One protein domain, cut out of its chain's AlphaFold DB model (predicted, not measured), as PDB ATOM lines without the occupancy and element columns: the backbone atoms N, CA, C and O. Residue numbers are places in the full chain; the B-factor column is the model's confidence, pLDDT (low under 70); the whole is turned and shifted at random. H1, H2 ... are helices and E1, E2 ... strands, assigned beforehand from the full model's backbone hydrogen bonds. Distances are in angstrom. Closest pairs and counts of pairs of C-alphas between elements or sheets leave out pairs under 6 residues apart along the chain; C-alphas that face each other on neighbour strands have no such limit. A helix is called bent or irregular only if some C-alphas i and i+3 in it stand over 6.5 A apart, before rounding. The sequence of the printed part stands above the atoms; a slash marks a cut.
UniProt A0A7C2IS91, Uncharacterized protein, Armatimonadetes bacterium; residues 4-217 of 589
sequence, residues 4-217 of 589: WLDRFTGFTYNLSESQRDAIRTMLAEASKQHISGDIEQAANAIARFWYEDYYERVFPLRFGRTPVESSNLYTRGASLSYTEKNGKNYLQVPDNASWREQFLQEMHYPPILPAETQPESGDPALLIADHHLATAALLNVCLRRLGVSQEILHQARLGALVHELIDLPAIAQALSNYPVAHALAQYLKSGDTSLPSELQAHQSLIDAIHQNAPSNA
ATOM      1  N   TRP A   4     422.468 570.774 392.108       95.81
ATOM      2  CA  TRP A   4     423.179 571.372 390.987       95.81
ATOM      3  C   TRP A   4     424.489 570.617 390.750       95.81
ATOM      4  O   TRP A   4     425.295 570.463 391.667       95.81
ATOM      5  N   LEU A   5     424.689 570.114 389.534       95.44
ATOM      6  CA  LEU A   5     425.934 569.504 389.092       95.44
ATOM      7  C   LEU A   5     426.864 570.581 388.531       95.44
ATOM      8  O   LEU A   5     426.623 571.137 387.461       95.44
ATOM      9  N   ASP A   6     428.006 570.760 389.180       96.12
ATOM     10  CA  ASP A   6     429.130 571.474 388.596       96.12
ATOM     11  C   ASP A   6     429.794 570.600 387.520       96.12
ATOM     12  O   ASP A   6     430.645 569.756 387.811       96.12
ATOM     13  N   ARG A   7     429.432 570.818 386.252       94.62
ATOM     14  CA  ARG A   7     430.000 570.091 385.102       94.62
ATOM     15  C   ARG A   7     431.512 570.288 384.949       94.62
ATOM     16  O   ARG A   7     432.158 569.468 384.301       94.62
ATOM     17  N   PHE A   8     432.115 571.328 385.523       94.75
ATOM     18  CA  PHE A   8     433.548 571.598 385.357       94.75
ATOM     19  C   PHE A   8     434.415 570.827 386.350       94.75
ATOM     20  O   PHE A   8     435.548 570.450 386.028       94.75
ATOM     21  N   THR A   9     433.886 570.537 387.537       94.81
ATOM     22  CA  THR A   9     434.612 569.802 388.584       94.81
ATOM     23  C   THR A   9     434.052 568.405 388.840       94.81
ATOM     24  O   THR A   9     434.792 567.544 389.300       94.81
ATOM     25  N   GLY A  10     432.789 568.143 388.497       94.38
ATOM     26  CA  GLY A  10     432.097 566.879 388.761       94.38
ATOM     27  C   GLY A  10     431.485 566.778 390.164       94.38
ATOM     28  O   GLY A  10     431.070 565.689 390.563       94.38
ATOM     29  N   PHE A  11     431.441 567.872 390.931       95.00
ATOM     30  CA  PHE A  11     430.761 567.920 392.227       95.00
ATOM     31  C   PHE A  11     429.271 568.208 392.074       95.00
ATOM     32  O   PHE A  11     428.864 569.022 391.253       95.00
ATOM     33  N   THR A  12     428.447 567.570 392.904       95.25
ATOM     34  CA  THR A  12     427.023 567.905 393.018       95.25
ATOM     35  C   THR A  12     426.776 568.665 394.315       95.25
ATOM     36  O   THR A  12     426.985 568.120 395.397       95.25
ATOM     37  N   TYR A  13     426.306 569.903 394.211       95.50
ATOM     38  CA  TYR A  13     425.902 570.726 395.344       95.50
ATOM     39  C   TYR A  13     424.427 570.485 395.653       95.50
ATOM     40  O   TYR A  13     423.597 570.458 394.742       95.50
ATOM     41  N   ASN A  14     424.098 570.289 396.927       94.25
ATOM     42  CA  ASN A  14     422.733 570.039 397.376       94.25
ATOM     43  C   ASN A  14     422.290 571.083 398.401       94.25
ATOM     44  O   ASN A  14     423.023 571.395 399.343       94.25
ATOM     45  N   LEU A  15     421.064 571.562 398.218       94.31
ATOM     46  CA  LEU A  15     420.383 572.530 399.072       94.31
ATOM     47  C   LEU A  15     419.184 571.851 399.740       94.31
ATOM     48  O   LEU A  15     418.574 570.941 399.174       94.31
ATOM     49  N   SER A  16     418.829 572.277 400.948       94.56
ATOM     50  CA  SER A  16     417.502 571.990 401.495       94.56
ATOM     51  C   SER A  16     416.436 572.810 400.754       94.56
ATOM     52  O   SER A  16     416.742 573.799 400.084       94.56
ATOM     53  N   GLU A  17     415.167 572.423 400.889       94.56
ATOM     54  CA  GLU A  17     414.052 573.214 400.347       94.56
ATOM     55  C   GLU A  17     414.020 574.621 400.954       94.56
ATOM     56  O   GLU A  17     413.938 575.598 400.217       94.56
ATOM     57  N   SER A  18     414.222 574.737 402.272       95.44
ATOM     58  CA  SER A  18     414.274 576.031 402.961       95.44
ATOM     59  C   SER A  18     415.418 576.927 402.474       95.44
ATOM     60  O   SER A  18     415.220 578.125 402.289       95.44
ATOM     61  N   GLN A  19     416.605 576.360 402.225       96.19
ATOM     62  CA  GLN A  19     417.743 577.093 401.666       96.19
ATOM     63  C   GLN A  19     417.435 577.586 400.251       96.19
ATOM     64  O   GLN A  19     417.673 578.752 399.940       96.19
ATOM     65  N   ARG A  20     416.868 576.719 399.403       95.94
ATOM     66  CA  ARG A  20     416.450 577.091 398.047       95.94
ATOM     67  C   ARG A  20     415.428 578.230 398.082       95.94
ATOM     68  O   ARG A  20     415.590 579.198 397.348       95.94
ATOM     69  N   ASP A  21     414.412 578.142 398.935       96.25
ATOM     70  CA  ASP A  21     413.343 579.144 399.035       96.25
ATOM     71  C   ASP A  21     413.863 580.494 399.531       96.25
ATOM     72  O   ASP A  21     413.477 581.544 399.009       96.25
ATOM     73  N   ALA A  22     414.800 580.470 400.483       96.75
ATOM     74  CA  ALA A  22     415.491 581.665 400.950       96.75
ATOM     75  C   ALA A  22     416.289 582.332 399.819       96.75
ATOM     76  O   ALA A  22     416.160 583.539 399.611       96.75
ATOM     77  N   ILE A  23     417.056 581.555 399.040       97.69
ATOM     78  CA  ILE A  23     417.805 582.078 397.887       97.69
ATOM     79  C   ILE A  23     416.849 582.638 396.828       97.69
ATOM     80  O   ILE A  23     417.064 583.749 396.348       97.69
ATOM     81  N   ARG A  24     415.774 581.916 396.480       97.94
ATOM     82  CA  ARG A  24     414.765 582.378 395.510       97.94
ATOM     83  C   ARG A  24     414.162 583.717 395.931       97.94
ATOM     84  O   ARG A  24     414.118 584.642 395.125       97.94
ATOM     85  N   THR A  25     413.763 583.842 397.198       97.94
ATOM     86  CA  THR A  25     413.190 585.078 397.754       97.94
ATOM     87  C   THR A  25     414.195 586.229 397.711       97.94
ATOM     88  O   THR A  25     413.870 587.314 397.234       97.94
ATOM     89  N   MET A  26     415.439 585.982 398.135       97.38
ATOM     90  CA  MET A  26     416.518 586.972 398.095       97.38
ATOM     91  C   MET A  26     416.779 587.473 396.666       97.38
ATOM     92  O   MET A  26     416.897 588.678 396.443       97.38
ATOM     93  N   LEU A  27     416.859 586.568 395.686       97.94
ATOM     94  CA  LEU A  27     417.106 586.927 394.288       97.94
ATOM     95  C   LEU A  27     415.912 587.640 393.648       97.94
ATOM     96  O   LEU A  27     416.120 588.529 392.825       97.94
ATOM     97  N   ALA A  28     414.683 587.292 394.032       98.25
ATOM     98  CA  ALA A  28     413.480 587.970 393.565       98.25
ATOM     99  C   ALA A  28     413.398 589.415 394.072       98.25
ATOM    100  O   ALA A  28     413.127 590.318 393.283       98.25
ATOM    101  N   GLU A  29     413.693 589.655 395.353       97.75
ATOM    102  CA  GLU A  29     413.740 591.015 395.906       97.75
ATOM    103  C   GLU A  29     414.887 591.839 395.308       97.75
ATOM    104  O   GLU A  29     414.687 593.008 394.984       97.75
ATOM    105  N   ALA A  30     416.063 591.238 395.090       96.81
ATOM    106  CA  ALA A  30     417.163 591.916 394.402       96.81
ATOM    107  C   ALA A  30     416.783 592.276 392.956       96.81
ATOM    108  O   ALA A  30     416.917 593.425 392.549       96.81
ATOM    109  N   SER A  31     416.221 591.326 392.202       97.00
ATOM    110  CA  SER A  31     415.788 591.547 390.817       97.00
ATOM    111  C   SER A  31     414.713 592.631 390.729       97.00
ATOM    112  O   SER A  31     414.809 593.521 389.893       97.00
ATOM    113  N   LYS A  32     413.720 592.622 391.626       97.06
ATOM    114  CA  LYS A  32     412.651 593.631 391.675       97.06
ATOM    115  C   LYS A  32     413.182 595.068 391.713       97.06
ATOM    116  O   LYS A  32     412.588 595.935 391.082       97.06
ATOM    117  N   GLN A  33     414.300 595.327 392.396       95.81
ATOM    118  CA  GLN A  33     414.903 596.668 392.468       95.81
ATOM    119  C   GLN A  33     415.379 597.188 391.103       95.81
ATOM    120  O   GLN A  33     415.498 598.396 390.913       95.81
ATOM    121  N   HIS A  34     415.615 596.290 390.145       96.44
ATOM    122  CA  HIS A  34     416.045 596.614 388.787       96.44
ATOM    123  C   HIS A  34     414.886 596.664 387.776       96.44
ATOM    124  O   HIS A  34     415.088 597.101 386.644       96.44
ATOM    125  N   ILE A  35     413.671 596.256 388.164       96.19
ATOM    126  CA  ILE A  35     412.474 596.307 387.312       96.19
ATOM    127  C   ILE A  35     411.745 597.626 387.571       96.19
ATOM    128  O   ILE A  35     410.854 597.718 388.415       96.19
ATOM    129  N   SER A  36     412.147 598.677 386.862       90.19
ATOM    130  CA  SER A  36     411.466 599.972 386.913       90.19
ATOM    131  C   SER A  36     411.702 600.781 385.640       90.19
ATOM    132  O   SER A  36     412.661 600.538 384.910       90.19
ATOM    133  N   GLY A  37     410.837 601.767 385.395       89.94
ATOM    134  CA  GLY A  37     411.000 602.716 384.297       89.94
ATOM    135  C   GLY A  37     410.679 602.130 382.923       89.94
ATOM    136  O   GLY A  37     409.687 601.420 382.748       89.94
ATOM    137  N   ASP A  38     411.493 602.497 381.937       95.12
ATOM    138  CA  ASP A  38     411.351 602.037 380.559       95.12
ATOM    139  C   ASP A  38     411.703 600.543 380.416       95.12
ATOM    140  O   ASP A  38     412.614 600.037 381.076       95.12
ATOM    141  N   ILE A  39     410.980 599.823 379.552       97.12
ATOM    142  CA  ILE A  39     411.107 598.365 379.422       97.12
ATOM    143  C   ILE A  39     412.493 597.928 378.922       97.12
ATOM    144  O   ILE A  39     413.001 596.890 379.353       97.12
ATOM    145  N   GLU A  40     413.138 598.712 378.054       96.81
ATOM    146  CA  GLU A  40     414.496 598.424 377.591       96.81
ATOM    147  C   GLU A  40     415.487 598.545 378.750       96.81
ATOM    148  O   GLU A  40     416.343 597.672 378.939       96.81
ATOM    149  N   GLN A  41     415.349 599.606 379.551       96.06
ATOM    150  CA  GLN A  41     416.194 599.847 380.720       96.06
ATOM    151  C   GLN A  41     416.025 598.744 381.765       96.06
ATOM    152  O   GLN A  41     417.030 598.222 382.247       96.06
ATOM    153  N   ALA A  42     414.786 598.337 382.055       97.50
ATOM    154  CA  ALA A  42     414.494 597.238 382.972       97.50
ATOM    155  C   ALA A  42     415.112 595.911 382.489       97.50
ATOM    156  O   ALA A  42     415.801 595.234 383.252       97.50
ATOM    157  N   ALA A  43     414.944 595.556 381.209       98.25
ATOM    158  CA  ALA A  43     415.535 594.342 380.642       98.25
ATOM    159  C   ALA A  43     417.075 594.362 380.703       98.25
ATOM    160  O   ALA A  43     417.694 593.385 381.129       98.25
ATOM    161  N   ASN A  44     417.703 595.486 380.338       97.50
ATOM    162  CA  ASN A  44     419.156 595.653 380.422       97.50
ATOM    163  C   ASN A  44     419.666 595.586 381.870       97.50
ATOM    164  O   ASN A  44     420.697 594.963 382.121       97.50
ATOM    165  N   ALA A  45     418.954 596.192 382.825       97.69
ATOM    166  CA  ALA A  45     419.329 596.175 384.235       97.69
ATOM    167  C   ALA A  45     419.267 594.758 384.827       97.69
ATOM    168  O   ALA A  45     420.208 594.338 385.495       97.69
ATOM    169  N   ILE A  46     418.223 593.983 384.514       98.50
ATOM    170  CA  ILE A  46     418.116 592.586 384.960       98.50
ATOM    171  C   ILE A  46     419.181 591.702 384.303       98.50
ATOM    172  O   ILE A  46     419.786 590.860 384.967       98.50
ATOM    173  N   ALA A  47     419.453 591.887 383.010       98.38
ATOM    174  CA  ALA A  47     420.530 591.163 382.340       98.38
ATOM    175  C   ALA A  47     421.903 591.468 382.970       98.38
ATOM    176  O   ALA A  47     422.703 590.548 383.157       98.38
ATOM    177  N   ARG A  48     422.167 592.729 383.359       97.50
ATOM    178  CA  ARG A  48     423.373 593.095 384.125       97.50
ATOM    179  C   ARG A  48     423.393 592.428 385.492       97.50
ATOM    180  O   ARG A  48     424.405 591.822 385.819       97.50
ATOM    181  N   PHE A  49     422.289 592.449 386.236       98.00
ATOM    182  CA  PHE A  49     422.194 591.773 387.531       98.00
ATOM    183  C   PHE A  49     422.591 590.292 387.432       98.00
ATOM    184  O   PHE A  49     423.410 589.814 388.213       98.00
ATOM    185  N   TRP A  50     422.080 589.556 386.439       98.12
ATOM    186  CA  TRP A  50     422.439 588.144 386.279       98.12
ATOM    187  C   TRP A  50     423.898 587.930 385.863       98.12
ATOM    188  O   TRP A  50     424.549 587.020 386.376       98.12
ATOM    189  N   TYR A  51     424.421 588.745 384.944       95.75
ATOM    190  CA  TYR A  51     425.775 588.563 384.410       95.75
ATOM    191  C   TYR A  51     426.876 589.078 385.358       95.75
ATOM    192  O   TYR A  51     427.979 588.522 385.430       95.75
ATOM    193  N   GLU A  52     426.617 590.168 386.065       93.12
ATOM    194  CA  GLU A  52     427.596 590.857 386.905       93.12
ATOM    195  C   GLU A  52     427.357 590.467 388.363       93.12
ATOM    196  O   GLU A  52     428.130 589.678 388.912       93.12
ATOM    197  N   ASP A  53     426.241 590.898 388.949       96.50
ATOM    198  CA  ASP A  53     426.010 590.785 390.392       96.50
ATOM    199  C   ASP A  53     425.814 589.341 390.870       96.50
ATOM    200  O   ASP A  53     426.389 588.931 391.880       96.50
ATOM    201  N   TYR A  54     424.996 588.544 390.178       98.06
ATOM    202  CA  TYR A  54     424.693 587.182 390.615       98.06
ATOM    203  C   TYR A  54     425.913 586.268 390.506       98.06
ATOM    204  O   TYR A  54     426.256 585.591 391.477       98.06
ATOM    205  N   TYR A  55     426.615 586.271 389.368       97.50
ATOM    206  CA  TYR A  55     427.828 585.460 389.232       97.50
ATOM    207  C   TYR A  55     428.907 585.861 390.242       97.50
ATOM    208  O   TYR A  55     429.585 584.976 390.761       97.50
ATOM    209  N   GLU A  56     429.037 587.148 390.583       97.06
ATOM    210  CA  GLU A  56     429.940 587.610 391.646       97.06
ATOM    211  C   GLU A  56     429.566 587.083 393.036       97.06
ATOM    212  O   GLU A  56     430.440 586.804 393.859       97.06
ATOM    213  N   ARG A  57     428.276 586.893 393.315       97.69
ATOM    214  CA  ARG A  57     427.834 586.244 394.557       97.69
ATOM    215  C   ARG A  57     428.119 584.745 394.535       97.69
ATOM    216  O   ARG A  57     428.392 584.164 395.584       97.69
ATOM    217  N   VAL A  58     428.066 584.108 393.364       98.06
ATOM    218  CA  VAL A  58     428.245 582.657 393.222       98.06
ATOM    219  C   VAL A  58     429.720 582.247 393.230       98.06
ATOM    220  O   VAL A  58     430.103 581.370 394.001       98.06
ATOM    221  N   PHE A  59     430.563 582.851 392.397       97.75
ATOM    222  CA  PHE A  59     431.950 582.415 392.224       97.75
ATOM    223  C   PHE A  59     432.927 583.253 393.056       97.75
ATOM    224  O   PHE A  59     432.785 584.475 393.115       97.75
ATOM    225  N   PRO A  60     433.952 582.638 393.681       97.81
ATOM    226  CA  PRO A  60     434.336 581.214 393.667       97.81
ATOM    227  C   PRO A  60     433.450 580.328 394.557       97.81
ATOM    228  O   PRO A  60     432.876 580.809 395.535       97.81
ATOM    229  N   LEU A  61     433.382 579.025 394.267       97.81
ATOM    230  CA  LEU A  61     432.526 578.096 395.007       97.81
ATOM    231  C   LEU A  61     433.166 577.548 396.279       97.81
ATOM    232  O   LEU A  61     432.449 577.244 397.219       97.81
ATOM    233  N   ARG A  62     434.486 577.349 396.322       96.75
ATOM    234  CA  ARG A  62     435.107 576.543 397.394       96.75
ATOM    235  C   ARG A  62     435.936 577.295 398.402       96.75
ATOM    236  O   ARG A  62     436.374 576.700 399.384       96.75
ATOM    237  N   PHE A  63     436.108 578.591 398.214       97.88
ATOM    238  CA  PHE A  63     436.774 579.422 399.197       97.88
ATOM    239  C   PHE A  63     436.065 580.752 399.389       97.88
ATOM    240  O   PHE A  63     435.351 581.238 398.513       97.88
ATOM    241  N   GLY A  64     436.258 581.312 400.576       96.50
ATOM    242  CA  GLY A  64     435.822 582.643 400.963       96.50
ATOM    243  C   GLY A  64     436.991 583.463 401.491       96.50
ATOM    244  O   GLY A  64     438.151 583.041 401.452       96.50
ATOM    245  N   ARG A  65     436.664 584.648 401.988       95.69
ATOM    246  CA  ARG A  65     437.599 585.596 402.583       95.69
ATOM    247  C   ARG A  65     437.504 585.519 404.101       95.69
ATOM    248  O   ARG A  65     436.419 585.608 404.658       95.69
ATOM    249  N   THR A  66     438.633 585.420 404.788       95.25
ATOM    250  CA  THR A  66     438.674 585.490 406.255       95.25
ATOM    251  C   THR A  66     439.820 586.390 406.715       95.25
ATOM    252  O   THR A  66     440.849 586.430 406.030       95.25
ATOM    253  N   PRO A  67     439.685 587.131 407.830       93.25
ATOM    254  CA  PRO A  67     440.805 587.857 408.419       93.25
ATOM    255  C   PRO A  67     441.996 586.936 408.705       93.25
ATOM    256  O   PRO A  67     441.843 585.745 408.996       93.25
ATOM    257  N   VAL A  68     443.208 587.479 408.627       88.44
ATOM    258  CA  VAL A  68     444.398 586.754 409.079       88.44
ATOM    259  C   VAL A  68     444.444 586.812 410.610       88.44
ATOM    260  O   VAL A  68     444.334 587.885 411.183       88.44
ATOM    261  N   GLU A  69     444.647 585.681 411.292       80.06
ATOM    262  CA  GLU A  69     444.594 585.589 412.771       80.06
ATOM    263  C   GLU A  69     445.480 586.615 413.500       80.06
ATOM    264  O   GLU A  69     445.147 587.072 414.588       80.06
ATOM    265  N   SER A  70     446.600 587.008 412.890       76.00
ATOM    266  CA  SER A  70     447.538 587.986 413.445       76.00
ATOM    267  C   SER A  70     447.228 589.446 413.086       76.00
ATOM    268  O   SER A  70     447.984 590.326 413.486       76.00
ATOM    269  N   SER A  71     446.205 589.730 412.268       76.81
ATOM    270  CA  SER A  71     445.862 591.093 411.847       76.81
ATOM    271  C   SER A  71     444.459 591.212 411.242       76.81
ATOM    272  O   SER A  71     444.151 590.578 410.237       76.81
ATOM    273  N   ASN A  72     443.668 592.160 411.750       77.06
ATOM    274  CA  ASN A  72     442.380 592.540 411.153       77.06
ATOM    275  C   ASN A  72     442.523 593.450 409.912       77.06
ATOM    276  O   ASN A  72     441.523 593.826 409.304       77.06
ATOM    277  N   LEU A  73     443.749 593.842 409.541       86.25
ATOM    278  CA  LEU A  73     444.008 594.682 408.364       86.25
ATOM    279  C   LEU A  73     444.142 593.876 407.075       86.25
ATOM    280  O   LEU A  73     443.950 594.432 405.999       86.25
ATOM    281  N   TYR A  74     444.462 592.587 407.193       91.38
ATOM    282  CA  TYR A  74     444.706 591.701 406.065       91.38
ATOM    283  C   TYR A  74     443.739 590.530 406.082       91.38
ATOM    284  O   TYR A  74     443.308 590.060 407.136       91.38
ATOM    285  N   THR A  75     443.447 590.011 404.900       94.75
ATOM    286  CA  THR A  75     442.641 588.806 404.734       94.75
ATOM    287  C   THR A  75     443.418 587.715 404.001       94.75
ATOM    288  O   THR A  75     444.453 587.960 403.377       94.75
ATOM    289  N   ARG A  76     442.911 586.489 404.084       95.50
ATOM    290  CA  ARG A  76     443.380 585.331 403.323       95.50
ATOM    291  C   ARG A  76     442.190 584.559 402.770       95.50
ATOM    292  O   ARG A  76     441.073 584.661 403.282       95.50
ATOM    293  N   GLY A  77     442.449 583.750 401.749       96.44
ATOM    294  CA  GLY A  77     441.482 582.767 401.282       96.44
ATOM    295  C   GLY A  77     441.435 581.551 402.205       96.44
ATOM    296  O   GLY A  77     442.476 581.044 402.628       96.44
ATOM    297  N   ALA A  78     440.229 581.084 402.514       96.56
ATOM    298  CA  ALA A  78     440.001 579.883 403.311       96.56
ATOM    299  C   ALA A  78     438.900 579.021 402.694       96.56
ATOM    300  O   ALA A  78     437.971 579.544 402.080       96.56
ATOM    301  N   SER A  79     439.008 577.700 402.858       96.94
ATOM    302  CA  SER A  79     438.023 576.758 402.322       96.94
ATOM    303  C   SER A  79     436.659 576.963 402.966       96.94
ATOM    304  O   SER A  79     436.560 577.090 404.185       96.94
ATOM    305  N   LEU A  80     435.612 576.935 402.146       96.19
ATOM    306  CA  LEU A  80     434.244 576.765 402.622       96.19
ATOM    307  C   LEU A  80     434.037 575.301 403.027       96.19
ATOM    308  O   LEU A  80     434.524 574.388 402.353       96.19
ATOM    309  N   SER A  81     433.334 575.086 404.136       93.19
ATOM    310  CA  SER A  81     433.126 573.758 404.713       93.19
ATOM    311  C   SER A  81     431.785 573.195 404.262       93.19
ATOM    312  O   SER A  81     430.734 573.581 404.761       93.19
ATOM    313  N   TYR A  82     431.823 572.253 403.328       93.06
ATOM    314  CA  TYR A  82     430.644 571.512 402.892       93.06
ATOM    315  C   TYR A  82     430.559 570.171 403.619       93.06
ATOM    316  O   TYR A  82     431.581 569.530 403.864       93.06
ATOM    317  N   THR A  83     429.344 569.714 403.920       87.00
ATOM    318  CA  THR A  83     429.145 568.378 404.493       87.00
ATOM    319  C   THR A  83     429.106 567.351 403.365       87.00
ATOM    320  O   THR A  83     428.223 567.402 402.506       87.00
ATOM    321  N   GLU A  84     430.040 566.401 403.358       82.38
ATOM    322  CA  GLU A  84     430.018 565.285 402.407       82.38
ATOM    323  C   GLU A  84     428.852 564.332 402.733       82.38
ATOM    324  O   GLU A  84     428.698 563.886 403.872       82.38
ATOM    325  N   LYS A  85     428.015 563.999 401.744       71.00
ATOM    326  CA  LYS A  85     426.937 562.997 401.877       71.00
ATOM    327  C   LYS A  85     427.064 561.946 400.777       71.00
ATOM    328  O   LYS A  85     427.278 562.293 399.635       71.00
ATOM    329  N   ASN A  86     426.848 560.661 401.064       60.03
ATOM    330  CA  ASN A  86     426.789 559.611 400.026       60.03
ATOM    331  C   ASN A  86     428.035 559.539 399.102       60.03
ATOM    332  O   ASN A  86     427.915 559.326 397.896       60.03
ATOM    333  N   GLY A  87     429.232 559.704 399.675       66.38
ATOM    334  CA  GLY A  87     430.518 559.687 398.964       66.38
ATOM    335  C   GLY A  87     431.139 561.077 398.786       66.38
ATOM    336  O   GLY A  87     430.493 562.094 399.015       66.38
ATOM    337  N   LYS A  88     432.404 561.122 398.347       69.69
ATOM    338  CA  LYS A  88     433.228 562.349 398.301       69.69
ATOM    339  C   LYS A  88     432.780 563.413 397.287       69.69
ATOM    340  O   LYS A  88     433.358 564.486 397.261       69.69
ATOM    341  N   ASN A  89     431.779 563.140 396.444       84.12
ATOM    342  CA  ASN A  89     431.433 563.986 395.287       84.12
ATOM    343  C   ASN A  89     430.131 564.789 395.458       84.12
ATOM    344  O   ASN A  89     429.742 565.524 394.547       84.12
ATOM    345  N   TYR A  90     429.453 564.660 396.602       88.94
ATOM    346  CA  TYR A  90     428.237 565.410 396.917       88.94
ATOM    347  C   TYR A  90     428.489 566.340 398.100       88.94
ATOM    348  O   TYR A  90     428.835 565.893 399.194       88.94
ATOM    349  N   LEU A  91     428.275 567.631 397.870       93.12
ATOM    350  CA  LEU A  91     428.527 568.700 398.824       93.12
ATOM    351  C   LEU A  91     427.193 569.271 399.299       93.12
ATOM    352  O   LEU A  91     426.463 569.904 398.538       93.12
ATOM    353  N   GLN A  92     426.863 569.039 400.564       93.75
ATOM    354  CA  GLN A  92     425.698 569.640 401.202       93.75
ATOM    355  C   GLN A  92     426.080 571.003 401.783       93.75
ATOM    356  O   GLN A  92     427.046 571.107 402.546       93.75
ATOM    357  N   VAL A  93     425.298 572.034 401.454       93.75
ATOM    358  CA  VAL A  93     425.421 573.349 402.094       93.75
ATOM    359  C   VAL A  93     424.941 573.246 403.552       93.75
ATOM    360  O   VAL A  93     423.855 572.695 403.767       93.75
ATOM    361  N   PRO A  94     425.703 573.741 404.550       93.00
ATOM    362  CA  PRO A  94     425.311 573.668 405.961       93.00
ATOM    363  C   PRO A  94     423.976 574.359 406.254       93.00
ATOM    364  O   PRO A  94     423.693 575.417 405.697       93.00
ATOM    365  N   ASP A  95     423.172 573.802 407.162       89.62
ATOM    366  CA  ASP A  95     421.817 574.304 407.452       89.62
ATOM    367  C   ASP A  95     421.800 575.757 407.964       89.62
ATOM    368  O   ASP A  95     420.845 576.490 407.722       89.62
ATOM    369  N   ASN A  96     422.878 576.198 408.618       88.88
ATOM    370  CA  ASN A  96     423.074 577.556 409.128       88.88
ATOM    371  C   ASN A  96     423.876 578.467 408.174       88.88
ATOM    372  O   ASN A  96     424.500 579.427 408.627       88.88
ATOM    373  N   ALA A  97     423.923 578.150 406.878       92.19
ATOM    374  CA  ALA A  97     424.655 578.941 405.896       92.19
ATOM    375  C   ALA A  97     424.085 580.362 405.746       92.19
ATOM    376  O   ALA A  97     422.901 580.548 405.465       92.19
ATOM    377  N   SER A  98     424.964 581.358 405.856       95.50
ATOM    378  CA  SER A  98     424.705 582.732 405.413       95.50
ATOM    379  C   SER A  98     425.055 582.877 403.936       95.50
ATOM    380  O   SER A  98     426.078 582.347 403.498       95.50
ATOM    381  N   TRP A  99     424.247 583.612 403.171       96.88
ATOM    382  CA  TRP A  99     424.444 583.795 401.730       96.88
ATOM    383  C   TRP A  99     425.288 585.026 401.410       96.88
ATOM    384  O   TRP A  99     425.263 586.028 402.124       96.88
ATOM    385  N   ARG A 100     426.044 584.956 400.314       96.69
ATOM    386  CA  ARG A 100     426.737 586.125 399.765       96.69
ATOM    387  C   ARG A 100     425.745 587.065 399.088       96.69
ATOM    388  O   ARG A 100     425.014 586.672 398.182       96.69
ATOM    389  N   GLU A 101     425.813 588.329 399.467       94.62
ATOM    390  CA  GLU A 101     425.149 589.457 398.814       94.62
ATOM    391  C   GLU A 101     426.122 590.251 397.931       94.62
ATOM    392  O   GLU A 101     425.692 590.980 397.040       94.62
ATOM    393  N   GLN A 102     427.431 590.088 398.150       94.19
ATOM    394  CA  GLN A 102     428.503 590.774 397.424       94.19
ATOM    395  C   GLN A 102     429.670 589.824 397.115       94.19
ATOM    396  O   GLN A 102     429.818 588.766 397.737       94.19
ATOM    397  N   PHE A 103     430.529 590.228 396.173       95.94
ATOM    398  CA  PHE A 103     431.728 589.480 395.799       95.94
ATOM    399  C   PHE A 103     432.637 589.217 397.007       95.94
ATOM    400  O   PHE A 103     433.031 590.144 397.715       95.94
ATOM    401  N   LEU A 104     432.991 587.943 397.228       93.56
ATOM    402  CA  LEU A 104     433.851 587.499 398.336       93.56
ATOM    403  C   LEU A 104     433.431 588.025 399.722       93.56
ATOM    404  O   LEU A 104     434.283 588.361 400.552       93.56
ATOM    405  N   GLN A 105     432.124 588.095 399.989       93.19
ATOM    406  CA  GLN A 105     431.614 588.471 401.306       93.19
ATOM    407  C   GLN A 105     431.980 587.413 402.356       93.19
ATOM    408  O   GLN A 105     431.257 586.447 402.589       93.19
ATOM    409  N   GLU A 106     433.131 587.624 402.985       92.62
ATOM    410  CA  GLU A 106     433.645 586.819 404.090       92.62
ATOM    411  C   GLU A 106     433.592 585.304 403.791       92.62
ATOM    412  O   GLU A 106     433.931 584.857 402.689       92.62
ATOM    413  N   MET A 107     433.165 584.510 404.774       96.19
ATOM    414  CA  MET A 107     432.960 583.067 404.669       96.19
ATOM    415  C   MET A 107     431.496 582.706 404.372       96.19
ATOM    416  O   MET A 107     431.080 581.578 404.632       96.19
ATOM    417  N   HIS A 108     430.705 583.642 403.833       97.06
ATOM    418  CA  HIS A 108     429.348 583.337 403.384       97.06
ATOM    419  C   HIS A 108     429.376 582.380 402.186       97.06
ATOM    420  O   HIS A 108     430.305 582.386 401.366       97.06
ATOM    421  N   TYR A 109     428.330 581.567 402.075       97.62
ATOM    422  CA  TYR A 109     428.170 580.576 401.025       97.62
ATOM    423  C   TYR A 109     427.612 581.209 399.741       97.62
ATOM    424  O   TYR A 109     426.756 582.099 399.795       97.62
ATOM    425  N   PRO A 110     428.066 580.732 398.571       97.56
ATOM    426  CA  PRO A 110     427.453 581.039 397.285       97.56
ATOM    427  C   PRO A 110     425.939 580.749 397.273       97.56
ATOM    428  O   PRO A 110     425.547 579.632 397.625       97.56
ATOM    429  N   PRO A 111     425.081 581.686 396.823       97.25
ATOM    430  CA  PRO A 111     423.653 581.443 396.629       97.25
ATOM    431  C   PRO A 111     423.406 580.661 395.325       97.25
ATOM    432  O   PRO A 111     422.871 581.179 394.342       97.25
ATOM    433  N   ILE A 112     423.846 579.401 395.302       96.75
ATOM    434  CA  ILE A 112     423.675 578.485 394.167       96.75
ATOM    435  C   ILE A 112     422.176 578.253 393.966       96.75
ATOM    436  O   ILE A 112     421.508 577.757 394.867       96.75
ATOM    437  N   LEU A 113     421.644 578.581 392.789       96.50
ATOM    438  CA  LEU A 113     420.252 578.301 392.448       96.50
ATOM    439  C   LEU A 113     420.187 577.603 391.082       96.50
ATOM    440  O   LEU A 113     420.353 578.271 390.060       96.50
ATOM    441  N   PRO A 114     419.982 576.272 391.039       95.75
ATOM    442  CA  PRO A 114     419.776 575.569 389.780       95.75
ATOM    443  C   PRO A 114     418.481 576.025 389.090       95.75
ATOM    444  O   PRO A 114     417.468 576.242 389.755       95.75
ATOM    445  N   ALA A 115     418.516 576.149 387.762       95.44
ATOM    446  CA  ALA A 115     417.344 576.463 386.944       95.44
ATOM    447  C   ALA A 115     416.328 575.309 387.008       95.44
ATOM    448  O   ALA A 115     416.693 574.146 386.836       95.44
ATOM    449  N   GLU A 116     415.060 575.596 387.282       93.75
ATOM    450  CA  GLU A 116     414.040 574.568 387.515       93.75
ATOM    451  C   GLU A 116     413.449 574.040 386.205       93.75
ATOM    452  O   GLU A 116     413.088 572.867 386.132       93.75
ATOM    453  N   THR A 117     413.417 574.884 385.179       93.19
ATOM    454  CA  THR A 117     412.899 574.619 383.829       93.19
ATOM    455  C   THR A 117     413.983 574.156 382.852       93.19
ATOM    456  O   THR A 117     413.749 574.060 381.649       93.19
ATOM    457  N   GLN A 118     415.191 573.856 383.346       89.88
ATOM    458  CA  GLN A 118     416.312 573.484 382.486       89.88
ATOM    459  C   GLN A 118     416.052 572.211 381.656       89.88
ATOM    460  O   GLN A 118     415.399 571.286 382.146       89.88
ATOM    461  N   PRO A 119     416.637 572.102 380.446       81.69
ATOM    462  CA  PRO A 119     416.371 570.992 379.521       81.69
ATOM    463  C   PRO A 119     416.671 569.588 380.076       81.69
ATOM    464  O   PRO A 119     415.961 568.629 379.783       81.69
ATOM    465  N   GLU A 120     417.734 569.445 380.874       81.06
ATOM    466  CA  GLU A 120     418.207 568.159 381.407       81.06
ATOM    467  C   GLU A 120     417.862 568.011 382.900       81.06
ATOM    468  O   GLU A 120     418.711 568.183 383.776       81.06
ATOM    469  N   SER A 121     416.615 567.651 383.218       74.31
ATOM    470  CA  SER A 121     416.149 567.532 384.614       74.31
ATOM    471  C   SER A 121     416.860 566.443 385.438       74.31
ATOM    472  O   SER A 121     416.923 566.536 386.666       74.31
ATOM    473  N   GLY A 122     417.414 565.417 384.781       76.62
ATOM    474  CA  GLY A 122     418.110 564.303 385.434       76.62
ATOM    475  C   GLY A 122     419.527 564.620 385.924       76.62
ATOM    476  O   GLY A 122     420.015 563.951 386.836       76.62
ATOM    477  N   ASP A 123     420.188 565.629 385.349       80.81
ATOM    478  CA  ASP A 123     421.554 566.023 385.718       80.81
ATOM    479  C   ASP A 123     421.689 567.555 385.672       80.81
ATOM    480  O   ASP A 123     422.340 568.109 384.782       80.81
ATOM    481  N   PRO A 124     421.016 568.247 386.611       88.44
ATOM    482  CA  PRO A 124     420.779 569.678 386.527       88.44
ATOM    483  C   PRO A 124     422.077 570.469 386.653       88.44
ATOM    484  O   PRO A 124     422.637 570.592 387.740       88.44
ATOM    485  N   ALA A 125     422.563 571.000 385.539       92.81
ATOM    486  CA  ALA A 125     423.864 571.651 385.434       92.81
ATOM    487  C   ALA A 125     423.776 573.168 385.244       92.81
ATOM    488  O   ALA A 125     424.777 573.868 385.407       92.81
ATOM    489  N   LEU A 126     422.596 573.685 384.902       95.62
ATOM    490  CA  LEU A 126     422.397 575.114 384.697       95.62
ATOM    491  C   LEU A 126     421.997 575.790 386.004       95.62
ATOM    492  O   LEU A 126     421.106 575.320 386.719       95.62
ATOM    493  N   LEU A 127     422.653 576.907 386.296       97.25
ATOM    494  CA  LEU A 127     422.164 577.903 387.238       97.25
ATOM    495  C   LEU A 127     421.056 578.721 386.571       97.25
ATOM    496  O   LEU A 127     421.012 578.859 385.347       97.25
ATOM    497  N   ILE A 128     420.199 579.319 387.394       97.19
ATOM    498  CA  ILE A 128     419.135 580.229 386.960       97.19
ATOM    499  C   ILE A 128     419.645 581.311 385.993       97.19
ATOM    500  O   ILE A 128     419.044 581.533 384.946       97.19
ATOM    501  N   ALA A 129     420.796 581.921 386.291       97.81
ATOM    502  CA  ALA A 129     421.391 582.964 385.459       97.81
ATOM    503  C   ALA A 129     421.832 582.446 384.088       97.81
ATOM    504  O   ALA A 129     421.606 583.125 383.088       97.81
ATOM    505  N   ASP A 130     422.405 581.238 384.030       96.81
ATOM    506  CA  ASP A 130     422.850 580.629 382.773       96.81
ATOM    507  C   ASP A 130     421.651 580.452 381.827       96.81
ATOM    508  O   ASP A 130     421.725 580.779 380.642       96.81
ATOM    509  N   HIS A 131     420.531 579.960 382.372       96.50
ATOM    510  CA  HIS A 131     419.289 579.733 381.632       96.50
ATOM    511  C   HIS A 131     418.645 581.053 381.204       96.50
ATOM    512  O   HIS A 131     418.319 581.222 380.026       96.50
ATOM    513  N   HIS A 132     418.495 582.001 382.133       98.19
ATOM    514  CA  HIS A 132     417.915 583.322 381.883       98.19
ATOM    515  C   HIS A 132     418.664 584.077 380.782       98.19
ATOM    516  O   HIS A 132     418.053 584.499 379.799       98.19
ATOM    517  N   LEU A 133     419.988 584.207 380.912       98.44
ATOM    518  CA  LEU A 133     420.816 584.951 379.963       98.44
ATOM    519  C   LEU A 133     420.830 584.283 378.586       98.44
ATOM    520  O   LEU A 133     420.636 584.965 377.585       98.44
ATOM    521  N   ALA A 134     421.002 582.957 378.519       98.00
ATOM    522  CA  ALA A 134     421.019 582.250 377.241       98.00
ATOM    523  C   ALA A 134     419.666 582.333 376.513       98.00
ATOM    524  O   ALA A 134     419.631 582.592 375.309       98.00
ATOM    525  N   THR A 135     418.560 582.165 377.245       98.25
ATOM    526  CA  THR A 135     417.203 582.258 376.686       98.25
ATOM    527  C   THR A 135     416.932 583.667 376.175       98.25
ATOM    528  O   THR A 135     416.550 583.839 375.020       98.25
ATOM    529  N   ALA A 136     417.188 584.683 377.001       98.69
ATOM    530  CA  ALA A 136     416.959 586.072 376.630       98.69
ATOM    531  C   ALA A 136     417.827 586.504 375.438       98.69
ATOM    532  O   ALA A 136     417.313 587.141 374.522       98.69
ATOM    533  N   ALA A 137     419.104 586.105 375.392       98.69
ATOM    534  CA  ALA A 137     420.012 586.462 374.303       98.69
ATOM    535  C   ALA A 137     419.571 585.882 372.957       98.69
ATOM    536  O   ALA A 137     419.553 586.599 371.954       98.69
ATOM    537  N   LEU A 138     419.186 584.603 372.935       98.56
ATOM    538  CA  LEU A 138     418.717 583.935 371.721       98.56
ATOM    539  C   LEU A 138     417.352 584.463 371.274       98.56
ATOM    540  O   LEU A 138     417.169 584.710 370.081       98.56
ATOM    541  N   LEU A 139     416.423 584.692 372.210       98.50
ATOM    542  CA  LEU A 139     415.138 585.322 371.902       98.50
ATOM    543  C   LEU A 139     415.340 586.716 371.320       98.50
ATOM    544  O   LEU A 139     414.729 587.034 370.306       98.50
ATOM    545  N   ASN A 140     416.225 587.518 371.911       98.50
ATOM    546  CA  ASN A 140     416.488 588.875 371.455       98.50
ATOM    547  C   ASN A 140     416.939 588.893 369.989       98.50
ATOM    548  O   ASN A 140     416.272 589.481 369.137       98.50
ATOM    549  N   VAL A 141     418.027 588.190 369.657       98.50
ATOM    550  CA  VAL A 141     418.559 588.223 368.285       98.50
ATOM    551  C   VAL A 141     417.614 587.577 367.272       98.50
ATOM    552  O   VAL A 141     417.481 588.086 366.160       98.50
ATOM    553  N   CYS A 142     416.906 586.508 367.650       98.44
ATOM    554  CA  CYS A 142     415.994 585.819 366.743       98.44
ATOM    555  C   CYS A 142     414.697 586.599 366.494       98.44
ATOM    556  O   CYS A 142     414.302 586.764 365.342       98.44
ATOM    557  N   LEU A 143     414.032 587.098 367.540       98.25
ATOM    558  CA  LEU A 143     412.794 587.874 367.391       98.25
ATOM    559  C   LEU A 143     413.067 589.206 366.681       98.25
ATOM    560  O   LEU A 143     412.288 589.614 365.820       98.25
ATOM    561  N   ARG A 144     414.217 589.836 366.956       97.44
ATOM    562  CA  ARG A 144     414.664 591.031 366.229       97.44
ATOM    563  C   ARG A 144     414.886 590.735 364.744       97.44
ATOM    564  O   ARG A 144     414.440 591.514 363.908       97.44
ATOM    565  N   ARG A 145     415.496 589.592 364.394       96.81
ATOM    566  CA  ARG A 145     415.637 589.152 362.991       96.81
ATOM    567  C   ARG A 145     414.289 588.914 362.308       96.81
ATOM    568  O   ARG A 145     414.172 589.148 361.109       96.81
ATOM    569  N   LEU A 146     413.285 588.464 363.058       96.69
ATOM    570  CA  LEU A 146     411.923 588.237 362.567       96.69
ATOM    571  C   LEU A 146     411.070 589.517 362.503       96.69
ATOM    572  O   LEU A 146     409.920 589.449 362.079       96.69
ATOM    573  N   GLY A 147     411.616 590.678 362.882       96.44
ATOM    574  CA  GLY A 147     410.930 591.968 362.771       96.44
ATOM    575  C   GLY A 147     409.893 592.236 363.864       96.44
ATOM    576  O   GLY A 147     409.016 593.076 363.668       96.44
ATOM    577  N   VAL A 148     409.979 591.548 365.009       97.75
ATOM    578  CA  VAL A 148     409.139 591.851 366.180       97.75
ATOM    579  C   VAL A 148     409.413 593.282 366.652       97.75
ATOM    580  O   VAL A 148     410.563 593.729 366.672       97.75
ATOM    581  N   SER A 149     408.360 594.017 367.023       97.50
ATOM    582  CA  SER A 149     408.487 595.407 367.477       97.50
ATOM    583  C   SER A 149     409.376 595.515 368.722       97.50
ATOM    584  O   SER A 149     409.410 594.608 369.554       97.50
ATOM    585  N   GLN A 150     410.090 596.638 368.867       96.81
ATOM    586  CA  GLN A 150     411.034 596.838 369.979       96.81
ATOM    587  C   GLN A 150     410.354 596.680 371.345       96.81
ATOM    588  O   GLN A 150     410.879 596.000 372.215       96.81
ATOM    589  N   GLU A 151     409.152 597.228 371.527       97.12
ATOM    590  CA  GLU A 151     408.417 597.115 372.791       97.12
ATOM    591  C   GLU A 151     408.141 595.653 373.183       97.12
ATOM    592  O   GLU A 151     408.460 595.233 374.297       97.12
ATOM    593  N   ILE A 152     407.614 594.852 372.251       98.19
ATOM    594  CA  ILE A 152     407.328 593.428 372.479       98.19
ATOM    595  C   ILE A 152     408.624 592.643 372.680       98.19
ATOM    596  O   ILE A 152     408.691 591.775 373.549       98.19
ATOM    597  N   LEU A 153     409.673 592.977 371.929       98.25
ATOM    598  CA  LEU A 153     411.000 592.394 372.080       98.25
ATOM    599  C   LEU A 153     411.560 592.627 373.489       98.25
ATOM    600  O   LEU A 153     412.015 591.681 374.127       98.25
ATOM    601  N   HIS A 154     411.518 593.860 374.000       98.31
ATOM    602  CA  HIS A 154     412.018 594.185 375.337       98.31
ATOM    603  C   HIS A 154     411.181 593.531 376.443       98.31
ATOM    604  O   HIS A 154     411.748 593.047 377.424       98.31
ATOM    605  N   GLN A 155     409.863 593.408 376.256       98.62
ATOM    606  CA  GLN A 155     409.023 592.617 377.157       98.62
ATOM    607  C   GLN A 155     409.373 591.122 377.112       98.62
ATOM    608  O   GLN A 155     409.471 590.488 378.161       98.62
ATOM    609  N   ALA A 156     409.639 590.562 375.929       98.69
ATOM    610  CA  ALA A 156     410.059 589.171 375.794       98.69
ATOM    611  C   ALA A 156     411.413 588.910 376.477       98.69
ATOM    612  O   ALA A 156     411.573 587.920 377.193       98.69
ATOM    613  N   ARG A 157     412.368 589.837 376.318       98.56
ATOM    614  CA  ARG A 157     413.658 589.819 377.023       98.56
ATOM    615  C   ARG A 157     413.453 589.813 378.535       98.56
ATOM    616  O   ARG A 157     413.965 588.923 379.207       98.56
ATOM    617  N   LEU A 158     412.679 590.763 379.067       98.75
ATOM    618  CA  LEU A 158     412.429 590.863 380.505       98.75
ATOM    619  C   LEU A 158     411.744 589.604 381.052       98.75
ATOM    620  O   LEU A 158     412.205 589.061 382.050       98.75
ATOM    621  N   GLY A 159     410.703 589.101 380.377       98.44
ATOM    622  CA  GLY A 159     410.002 587.879 380.777       98.44
ATOM    623  C   GLY A 159     410.933 586.664 380.841       98.44
ATOM    624  O   GLY A 159     410.950 585.943 381.839       98.44
ATOM    625  N   ALA A 160     411.789 586.483 379.831       98.62
ATOM    626  CA  ALA A 160     412.793 585.419 379.814       98.62
ATOM    627  C   ALA A 160     413.847 585.556 380.925       98.62
ATOM    628  O   ALA A 160     414.319 584.551 381.451       98.62
ATOM    629  N   LEU A 161     414.193 586.779 381.325       98.75
ATOM    630  CA  LEU A 161     415.179 587.040 382.374       98.75
ATOM    631  C   LEU A 161     414.649 586.846 383.803       98.75
ATOM    632  O   LEU A 161     415.431 586.955 384.747       98.75
ATOM    633  N   VAL A 162     413.351 586.602 384.003       98.50
ATOM    634  CA  VAL A 162     412.765 586.466 385.354       98.50
ATOM    635  C   VAL A 162     411.795 585.292 385.502       98.50
ATOM    636  O   VAL A 162     411.263 585.087 386.593       98.50
ATOM    637  N   HIS A 163     411.571 584.509 384.441       98.00
ATOM    638  CA  HIS A 163     410.551 583.458 384.410       98.00
ATOM    639  C   HIS A 163     410.658 582.446 385.556       98.00
ATOM    640  O   HIS A 163     409.639 582.048 386.109       98.00
ATOM    641  N   GLU A 164     411.863 582.082 385.998       97.06
ATOM    642  CA  GLU A 164     412.037 581.110 387.086       97.06
ATOM    643  C   GLU A 164     411.531 581.588 388.455       97.06
ATOM    644  O   GLU A 164     411.353 580.762 389.361       97.06
ATOM    645  N   LEU A 165     411.321 582.899 388.604       98.06
ATOM    646  CA  LEU A 165     410.909 583.583 389.830       98.06
ATOM    647  C   LEU A 165     409.510 584.212 389.719       98.06
ATOM    648  O   LEU A 165     409.096 584.921 390.634       98.06
ATOM    649  N   ILE A 166     408.782 583.984 388.619       97.50
ATOM    650  CA  ILE A 166     407.475 584.618 388.368       97.50
ATOM    651  C   ILE A 166     406.397 584.224 389.388       97.50
ATOM    652  O   ILE A 166     405.462 584.979 389.628       97.50
ATOM    653  N   ASP A 167     406.540 583.058 390.014       96.38
ATOM    654  CA  ASP A 167     405.681 582.567 391.093       96.38
ATOM    655  C   ASP A 167     405.852 583.350 392.406       96.38
ATOM    656  O   ASP A 167     405.017 583.238 393.306       96.38
ATOM    657  N   LEU A 168     406.906 584.166 392.526       98.06
ATOM    658  CA  LEU A 168     407.142 584.987 393.705       98.06
ATOM    659  C   LEU A 168     406.450 586.355 393.586       98.06
ATOM    660  O   LEU A 168     406.615 587.044 392.572       98.06
ATOM    661  N   PRO A 169     405.758 586.824 394.648       97.56
ATOM    662  CA  PRO A 169     405.025 588.091 394.625       97.56
ATOM    663  C   PRO A 169     405.873 589.296 394.207       97.56
ATOM    664  O   PRO A 169     405.375 590.174 393.508       97.56
ATOM    665  N   ALA A 170     407.152 589.325 394.597       97.69
ATOM    666  CA  ALA A 170     408.076 590.407 394.269       97.69
ATOM    667  C   ALA A 170     408.216 590.627 392.754       97.69
ATOM    668  O   ALA A 170     408.187 591.769 392.299       97.69
ATOM    669  N   ILE A 171     408.319 589.543 391.976       98.19
ATOM    670  CA  ILE A 171     408.458 589.601 390.516       98.19
ATOM    671  C   ILE A 171     407.101 589.778 389.850       98.19
ATOM    672  O   ILE A 171     406.962 590.651 388.995       98.19
ATOM    673  N   ALA A 172     406.086 589.016 390.268       96.81
ATOM    674  CA  ALA A 172     404.740 589.125 389.704       96.81
ATOM    675  C   ALA A 172     404.197 590.563 389.789       96.81
ATOM    676  O   ALA A 172     403.687 591.101 388.808       96.81
ATOM    677  N   GLN A 173     404.374 591.224 390.939       96.56
ATOM    678  CA  GLN A 173     403.973 592.621 391.123       96.56
ATOM    679  C   GLN A 173     404.826 593.583 390.290       96.56
ATOM    680  O   GLN A 173     404.283 594.517 389.698       96.56
ATOM    681  N   ALA A 174     406.141 593.359 390.209       97.38
ATOM    682  CA  ALA A 174     407.040 594.207 389.427       97.38
ATOM    683  C   ALA A 174     406.736 594.163 387.919       97.38
ATOM    684  O   ALA A 174     406.897 595.167 387.231       97.38
ATOM    685  N   LEU A 175     406.241 593.030 387.409       97.50
ATOM    686  CA  LEU A 175     405.839 592.881 386.008       97.50
ATOM    687  C   LEU A 175     404.410 593.344 385.700       97.50
ATOM    688  O   LEU A 175     403.989 593.251 384.550       97.50
ATOM    689  N   SER A 176     403.658 593.863 386.675       93.56
ATOM    690  CA  SER A 176     402.262 594.290 386.463       93.56
ATOM    691  C   SER A 176     402.089 595.330 385.347       93.56
ATOM    692  O   SER A 176     401.062 595.337 384.672       93.56
ATOM    693  N   ASN A 177     403.109 596.158 385.103       93.81
ATOM    694  CA  ASN A 177     403.128 597.160 384.031       93.81
ATOM    695  C   ASN A 177     403.620 596.616 382.675       93.81
ATOM    696  O   ASN A 177     403.633 597.352 381.693       93.81
ATOM    697  N   TYR A 178     404.033 595.348 382.609       97.12
ATOM    698  CA  TYR A 178     404.629 594.718 381.429       97.12
ATOM    699  C   TYR A 178     403.881 593.410 381.108       97.12
ATOM    700  O   TYR A 178     404.380 592.313 381.388       97.12
ATOM    701  N   PRO A 179     402.656 593.494 380.555       96.31
ATOM    702  CA  PRO A 179     401.750 592.351 380.443       96.31
ATOM    703  C   PRO A 179     402.304 591.208 379.582       96.31
ATOM    704  O   PRO A 179     402.116 590.041 379.924       96.31
ATOM    705  N   VAL A 180     403.036 591.516 378.507       98.12
ATOM    706  CA  VAL A 180     403.650 590.497 377.640       98.12
ATOM    707  C   VAL A 180     404.824 589.830 378.353       98.12
ATOM    708  O   VAL A 180     404.981 588.615 378.257       98.12
ATOM    709  N   ALA A 181     405.610 590.592 379.123       98.25
ATOM    710  CA  ALA A 181     406.699 590.041 379.930       98.25
ATOM    711  C   ALA A 181     406.161 589.092 381.008       98.25
ATOM    712  O   ALA A 181     406.680 587.990 381.169       98.25
ATOM    713  N   HIS A 182     405.094 589.497 381.706       97.56
ATOM    714  CA  HIS A 182     404.424 588.676 382.711       97.56
ATOM    715  C   HIS A 182     403.860 587.383 382.104       97.56
ATOM    716  O   HIS A 182     404.143 586.295 382.604       97.56
ATOM    717  N   ALA A 183     403.110 587.483 381.001       97.31
ATOM    718  CA  ALA A 183     402.523 586.322 380.330       97.31
ATOM    719  C   ALA A 183     403.591 585.363 379.782       97.31
ATOM    720  O   ALA A 183     403.480 584.152 379.961       97.31
ATOM    721  N   LEU A 184     404.659 585.884 379.166       98.31
ATOM    722  CA  LEU A 184     405.771 585.054 378.705       98.31
ATOM    723  C   LEU A 184     406.497 584.382 379.878       98.31
ATOM    724  O   LEU A 184     406.822 583.202 379.794       98.31
ATOM    725  N   ALA A 185     406.745 585.101 380.974       98.12
ATOM    726  CA  ALA A 185     407.382 584.532 382.159       98.12
ATOM    727  C   ALA A 185     406.563 583.364 382.736       98.12
ATOM    728  O   ALA A 185     407.125 582.321 383.065       98.12
ATOM    729  N   GLN A 186     405.235 583.502 382.794       97.25
ATOM    730  CA  GLN A 186     404.336 582.416 383.193       97.25
ATOM    731  C   GLN A 186     404.387 581.238 382.214       97.25
ATOM    732  O   GLN A 186     404.506 580.098 382.660       97.25
ATOM    733  N   TYR A 187     404.368 581.512 380.905       97.31
ATOM    734  CA  TYR A 187     404.475 580.496 379.854       97.31
ATOM    735  C   TYR A 187     405.739 579.654 380.005       97.31
ATOM    736  O   TYR A 187     405.664 578.430 380.083       97.31
ATOM    737  N   LEU A 188     406.894 580.312 380.118       96.75
ATOM    738  CA  LEU A 188     408.184 579.644 380.268       96.75
ATOM    739  C   LEU A 188     408.285 578.874 381.592       96.75
ATOM    740  O   LEU A 188     408.960 577.856 381.654       96.75
ATOM    741  N   LYS A 189     407.618 579.332 382.660       95.50
ATOM    742  CA  LYS A 189     407.662 578.650 383.958       95.50
ATOM    743  C   LYS A 189     406.800 577.392 384.009       95.50
ATOM    744  O   LYS A 189     407.248 576.383 384.551       95.50
ATOM    745  N   SER A 190     405.550 577.478 383.550       87.50
ATOM    746  CA  SER A 190     404.562 576.414 383.750       87.50
ATOM    747  C   SER A 190     404.314 575.551 382.519       87.50
ATOM    748  O   SER A 190     403.849 574.431 382.681       87.50
ATOM    749  N   GLY A 191     404.562 576.047 381.302       75.50
ATOM    750  CA  GLY A 191     404.202 575.372 380.046       75.50
ATOM    751  C   GLY A 191     402.690 575.235 379.787       75.50
ATOM    752  O   GLY A 191     402.287 575.004 378.651       75.50
ATOM    753  N   ASP A 192     401.855 575.418 380.814       71.56
ATOM    754  CA  ASP A 192     400.399 575.218 380.784       71.56
ATOM    755  C   ASP A 192     399.602 576.495 380.481       71.56
ATOM    756  O   ASP A 192     398.386 576.453 380.285       71.56
ATOM    757  N   THR A 193     400.258 577.655 380.478       79.44
ATOM    758  CA  THR A 193     399.614 578.916 380.090       79.44
ATOM    759  C   THR A 193     399.737 579.119 378.584       79.44
ATOM    760  O   THR A 193     400.641 578.594 377.948       79.44
ATOM    761  N   SER A 194     398.809 579.849 377.972       88.19
ATOM    762  CA  SER A 194     398.933 580.204 376.558       88.19
ATOM    763  C   SER A 194     399.912 581.363 376.385       88.19
ATOM    764  O   SER A 194     399.861 582.332 377.144       88.19
ATOM    765  N   LEU A 195     400.758 581.283 375.359       93.44
ATOM    766  CA  LEU A 195     401.681 582.352 374.982       93.44
ATOM    767  C   LEU A 195     400.891 583.640 374.651       93.44
ATOM    768  O   LEU A 195     399.812 583.533 374.057       93.44
ATOM    769  N   PRO A 196     401.379 584.848 375.004       94.19
ATOM    770  CA  PRO A 196     400.699 586.090 374.637       94.19
ATOM    771  C   PRO A 196     400.525 586.195 373.116       94.19
ATOM    772  O   PRO A 196     401.381 585.744 372.348       94.19
ATOM    773  N   SER A 197     399.411 586.792 372.686       95.38
ATOM    774  CA  SER A 197     398.987 586.846 371.278       95.38
ATOM    775  C   SER A 197     400.056 587.412 370.336       95.38
ATOM    776  O   SER A 197     400.221 586.951 369.210       95.38
ATOM    777  N   GLU A 198     400.844 588.352 370.844       96.62
ATOM    778  CA  GLU A 198     401.927 589.060 370.176       96.62
ATOM    779  C   GLU A 198     403.126 588.153 369.869       96.62
ATOM    780  O   GLU A 198     403.895 588.434 368.953       96.62
ATOM    781  N   LEU A 199     403.286 587.054 370.615       97.19
ATOM    782  CA  LEU A 199     404.367 586.082 370.449       97.19
ATOM    783  C   LEU A 199     403.879 584.728 369.919       97.19
ATOM    784  O   LEU A 199     404.706 583.876 369.600       97.19
ATOM    785  N   GLN A 200     402.565 584.526 369.767       95.81
ATOM    786  CA  GLN A 200     401.971 583.248 369.357       95.81
ATOM    787  C   GLN A 200     402.533 582.718 368.029       95.81
ATOM    788  O   GLN A 200     402.806 581.525 367.897       95.81
ATOM    789  N   ALA A 201     402.803 583.607 367.068       96.06
ATOM    790  CA  ALA A 201     403.418 583.255 365.784       96.06
ATOM    791  C   ALA A 201     404.862 582.717 365.905       96.06
ATOM    792  O   ALA A 201     405.391 582.142 364.954       96.06
ATOM    793  N   HIS A 202     405.505 582.897 367.061       97.06
ATOM    794  CA  HIS A 202     406.893 582.527 367.335       97.06
ATOM    795  C   HIS A 202     407.022 581.415 368.387       97.06
ATOM    796  O   HIS A 202     408.120 581.174 368.885       97.06
ATOM    797  N   GLN A 203     405.932 580.715 368.713       95.94
ATOM    798  CA  GLN A 203     405.919 579.686 369.755       95.94
ATOM    799  C   GLN A 203     406.993 578.605 369.551       95.94
ATOM    800  O   GLN A 203     407.765 578.335 370.464       95.94
ATOM    801  N   SER A 204     407.131 578.059 368.337       95.69
ATOM    802  CA  SER A 204     408.139 577.026 368.044       95.69
ATOM    803  C   SER A 204     409.577 577.498 368.277       95.69
ATOM    804  O   SER A 204     410.422 576.722 368.718       95.69
ATOM    805  N   LEU A 205     409.857 578.779 368.013       97.44
ATOM    806  CA  LEU A 205     411.148 579.404 368.283       97.44
ATOM    807  C   LEU A 205     411.406 579.504 369.789       97.44
ATOM    808  O   LEU A 205     412.490 579.152 370.253       97.44
ATOM    809  N   ILE A 206     410.407 579.985 370.529       97.38
ATOM    810  CA  ILE A 206     410.482 580.196 371.976       97.38
ATOM    811  C   ILE A 206     410.675 578.863 372.698       97.38
ATOM    812  O   ILE A 206     411.605 578.739 373.496       97.38
ATOM    813  N   ASP A 207     409.879 577.852 372.350       95.50
ATOM    814  CA  ASP A 207     409.978 576.508 372.920       95.50
ATOM    815  C   ASP A 207     411.343 575.881 372.622       95.50
ATOM    816  O   ASP A 207     411.993 575.345 373.519       95.50
ATOM    817  N   ALA A 208     411.823 575.997 371.378       96.31
ATOM    818  CA  ALA A 208     413.118 575.453 370.988       96.31
ATOM    819  C   ALA A 208     414.284 576.086 371.759       96.31
ATOM    820  O   ALA A 208     415.202 575.370 372.159       96.31
ATOM    821  N   ILE A 209     414.253 577.404 371.983       96.81
ATOM    822  CA  ILE A 209     415.277 578.110 372.761       96.81
ATOM    823  C   ILE A 209     415.209 577.703 374.231       96.81
ATOM    824  O   ILE A 209     416.223 577.305 374.801       96.81
ATOM    825  N   HIS A 210     414.023 577.783 374.837       95.56
ATOM    826  CA  HIS A 210     413.846 577.552 376.266       95.56
ATOM    827  C   HIS A 210     414.152 576.102 376.668       95.56
ATOM    828  O   HIS A 210     414.813 575.863 377.676       95.56
ATOM    829  N   GLN A 211     413.735 575.136 375.845       92.44
ATOM    830  CA  GLN A 211     413.931 573.704 376.091       92.44
ATOM    831  C   GLN A 211     415.220 573.157 375.462       92.44
ATOM    832  O   GLN A 211     415.481 571.961 375.557       92.44
ATOM    833  N   ASN A 212     416.023 574.000 374.798       90.62
ATOM    834  CA  ASN A 212     417.193 573.584 374.017       90.62
ATOM    835  C   ASN A 212     416.869 572.418 373.051       90.62
ATOM    836  O   ASN A 212     417.581 571.413 373.002       90.62
ATOM    837  N   ALA A 213     415.759 572.536 372.311       91.88
ATOM    838  CA  ALA A 213     415.179 571.480 371.477       91.88
ATOM    839  C   ALA A 213     415.402 571.748 369.968       91.88
ATOM    840  O   ALA A 213     414.529 572.304 369.292       91.88
ATOM    841  N   PRO A 214     416.549 571.337 369.387       89.94
ATOM    842  CA  PRO A 214     416.916 571.682 368.010       89.94
ATOM    843  C   PRO A 214     415.995 571.078 366.941       89.94
ATOM    844  O   PRO A 214     415.910 571.610 365.836       89.94
ATOM    845  N   SER A 215     415.293 569.976 367.229       89.50
ATOM    846  CA  SER A 215     414.363 569.351 366.276       89.50
ATOM    847  C   SER A 215     413.200 570.268 365.900       89.50
ATOM    848  O   SER A 215     412.728 570.214 364.765       89.50
ATOM    849  N   ASN A 216     412.786 571.124 366.837       86.69
ATOM    850  CA  ASN A 216     411.627 572.008 366.715       86.69
ATOM    851  C   ASN A 216     412.035 573.443 366.344       86.69
ATOM    852  O   ASN A 216     411.175 574.287 366.097       86.69
ATOM    853  N   ALA A 217     413.342 573.717 366.300       91.69
ATOM    854  CA  ALA A 217     413.874 575.041 366.035       91.69
ATOM    855  C   ALA A 217     413.632 575.456 364.571       91.69
ATOM    856  O   ALA A 217     414.010 574.713 363.654       91.69
TER     857      ALA A 217
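Overview. This is residues 4 to 217 of the 589 residues of an uncharacterized protein of Armatimonadetes bacterium (UniProt A0A7C2IS91). This is an elongated model with a group of helices toward one end and a two-stranded hairpin, E2 and E3, at the other. H2, H3 and H4 form an up-and-down bundle; H6 packs on H4 and H7 on H3, while the last residues of H1, 28 to 32, meet H5. The printed part has 214 residues with seven named helices and four named strands, in the order E1 H1 H2 E2 E3 E4 H3 H4 H5 H6 H7; E1 and E4 make a small parallel sheet, and E2 and E3 an antiparallel one. The class is mostly helix, and the whole is compact, with a radius of gyration of the C-alphas of 18.7 A and spans of 63 by 38 by 28 A.

Arrangement. Begin at E1, residues 12 to 14, parallel to E4, residues 90 to 92, with N 14 and O 91 2.9 A apart. H1, residues 17 to 32, touches H5, residues 169 to 177, with its residues 28 to 32 alone; the closest C-alphas, of Glu 29 and Ala 170, are 5.9 A apart. H2, residues 39 to 58, touches H4, residues 150 to 160, at C-alphas 43 and 158, 4.7 A. H2 also touches H3, residues 128 to 145, at C-alphas 50 and 129, 5.3 A, opposite ways at a shallow tilt of 32 degrees. E2, residues 63 to 68, and E3, residues 71 to 79, form a hairpin, with N 66 and O 76 3.0 A apart; E3 bends by 88 degrees at residue 74. H3 and H4 are a helical hairpin, closest at C-alphas 136 and 157, 5.0 A. H6, residues 179 to 190, touches H4 at C-alphas 159 and 181, 4.0 A, and touches H5 only at the corner, at C-alphas 175 and 182, 5.5 A. H7, residues 200 to 210, touches H3 at C-alphas 135 and 210, 5.8 A. Every O i to N i+4 pair is within hydrogen-bond range in H1, H3, H4 and H6, against 14 of 16 in H2, 4 of 5 in H5 and 5 of 7 in H7.

Along the chain. Find C-alpha 12 at (427.023, 567.905, 393.018), where E1 begins. H1 is 22.2 A long, H2 27.0 A, H3 25.8 A and E3 18.9 A. H7 ends at C-alpha 210, (413.846, 577.552, 376.266). H5 and H7 are irregular: C-alphas 174 and 177 are 7.3 A apart, and C-alphas 201 and 204 8.1 A.

Size, cuts and confidence. The two farthest C-alphas, of Ser 70 and Ala 201, are 65.1 A apart. The printed part has no cut; the link E4 to H3, residues 93 to 127, is long. Look for low confidence at residues 86 to 88, under 70.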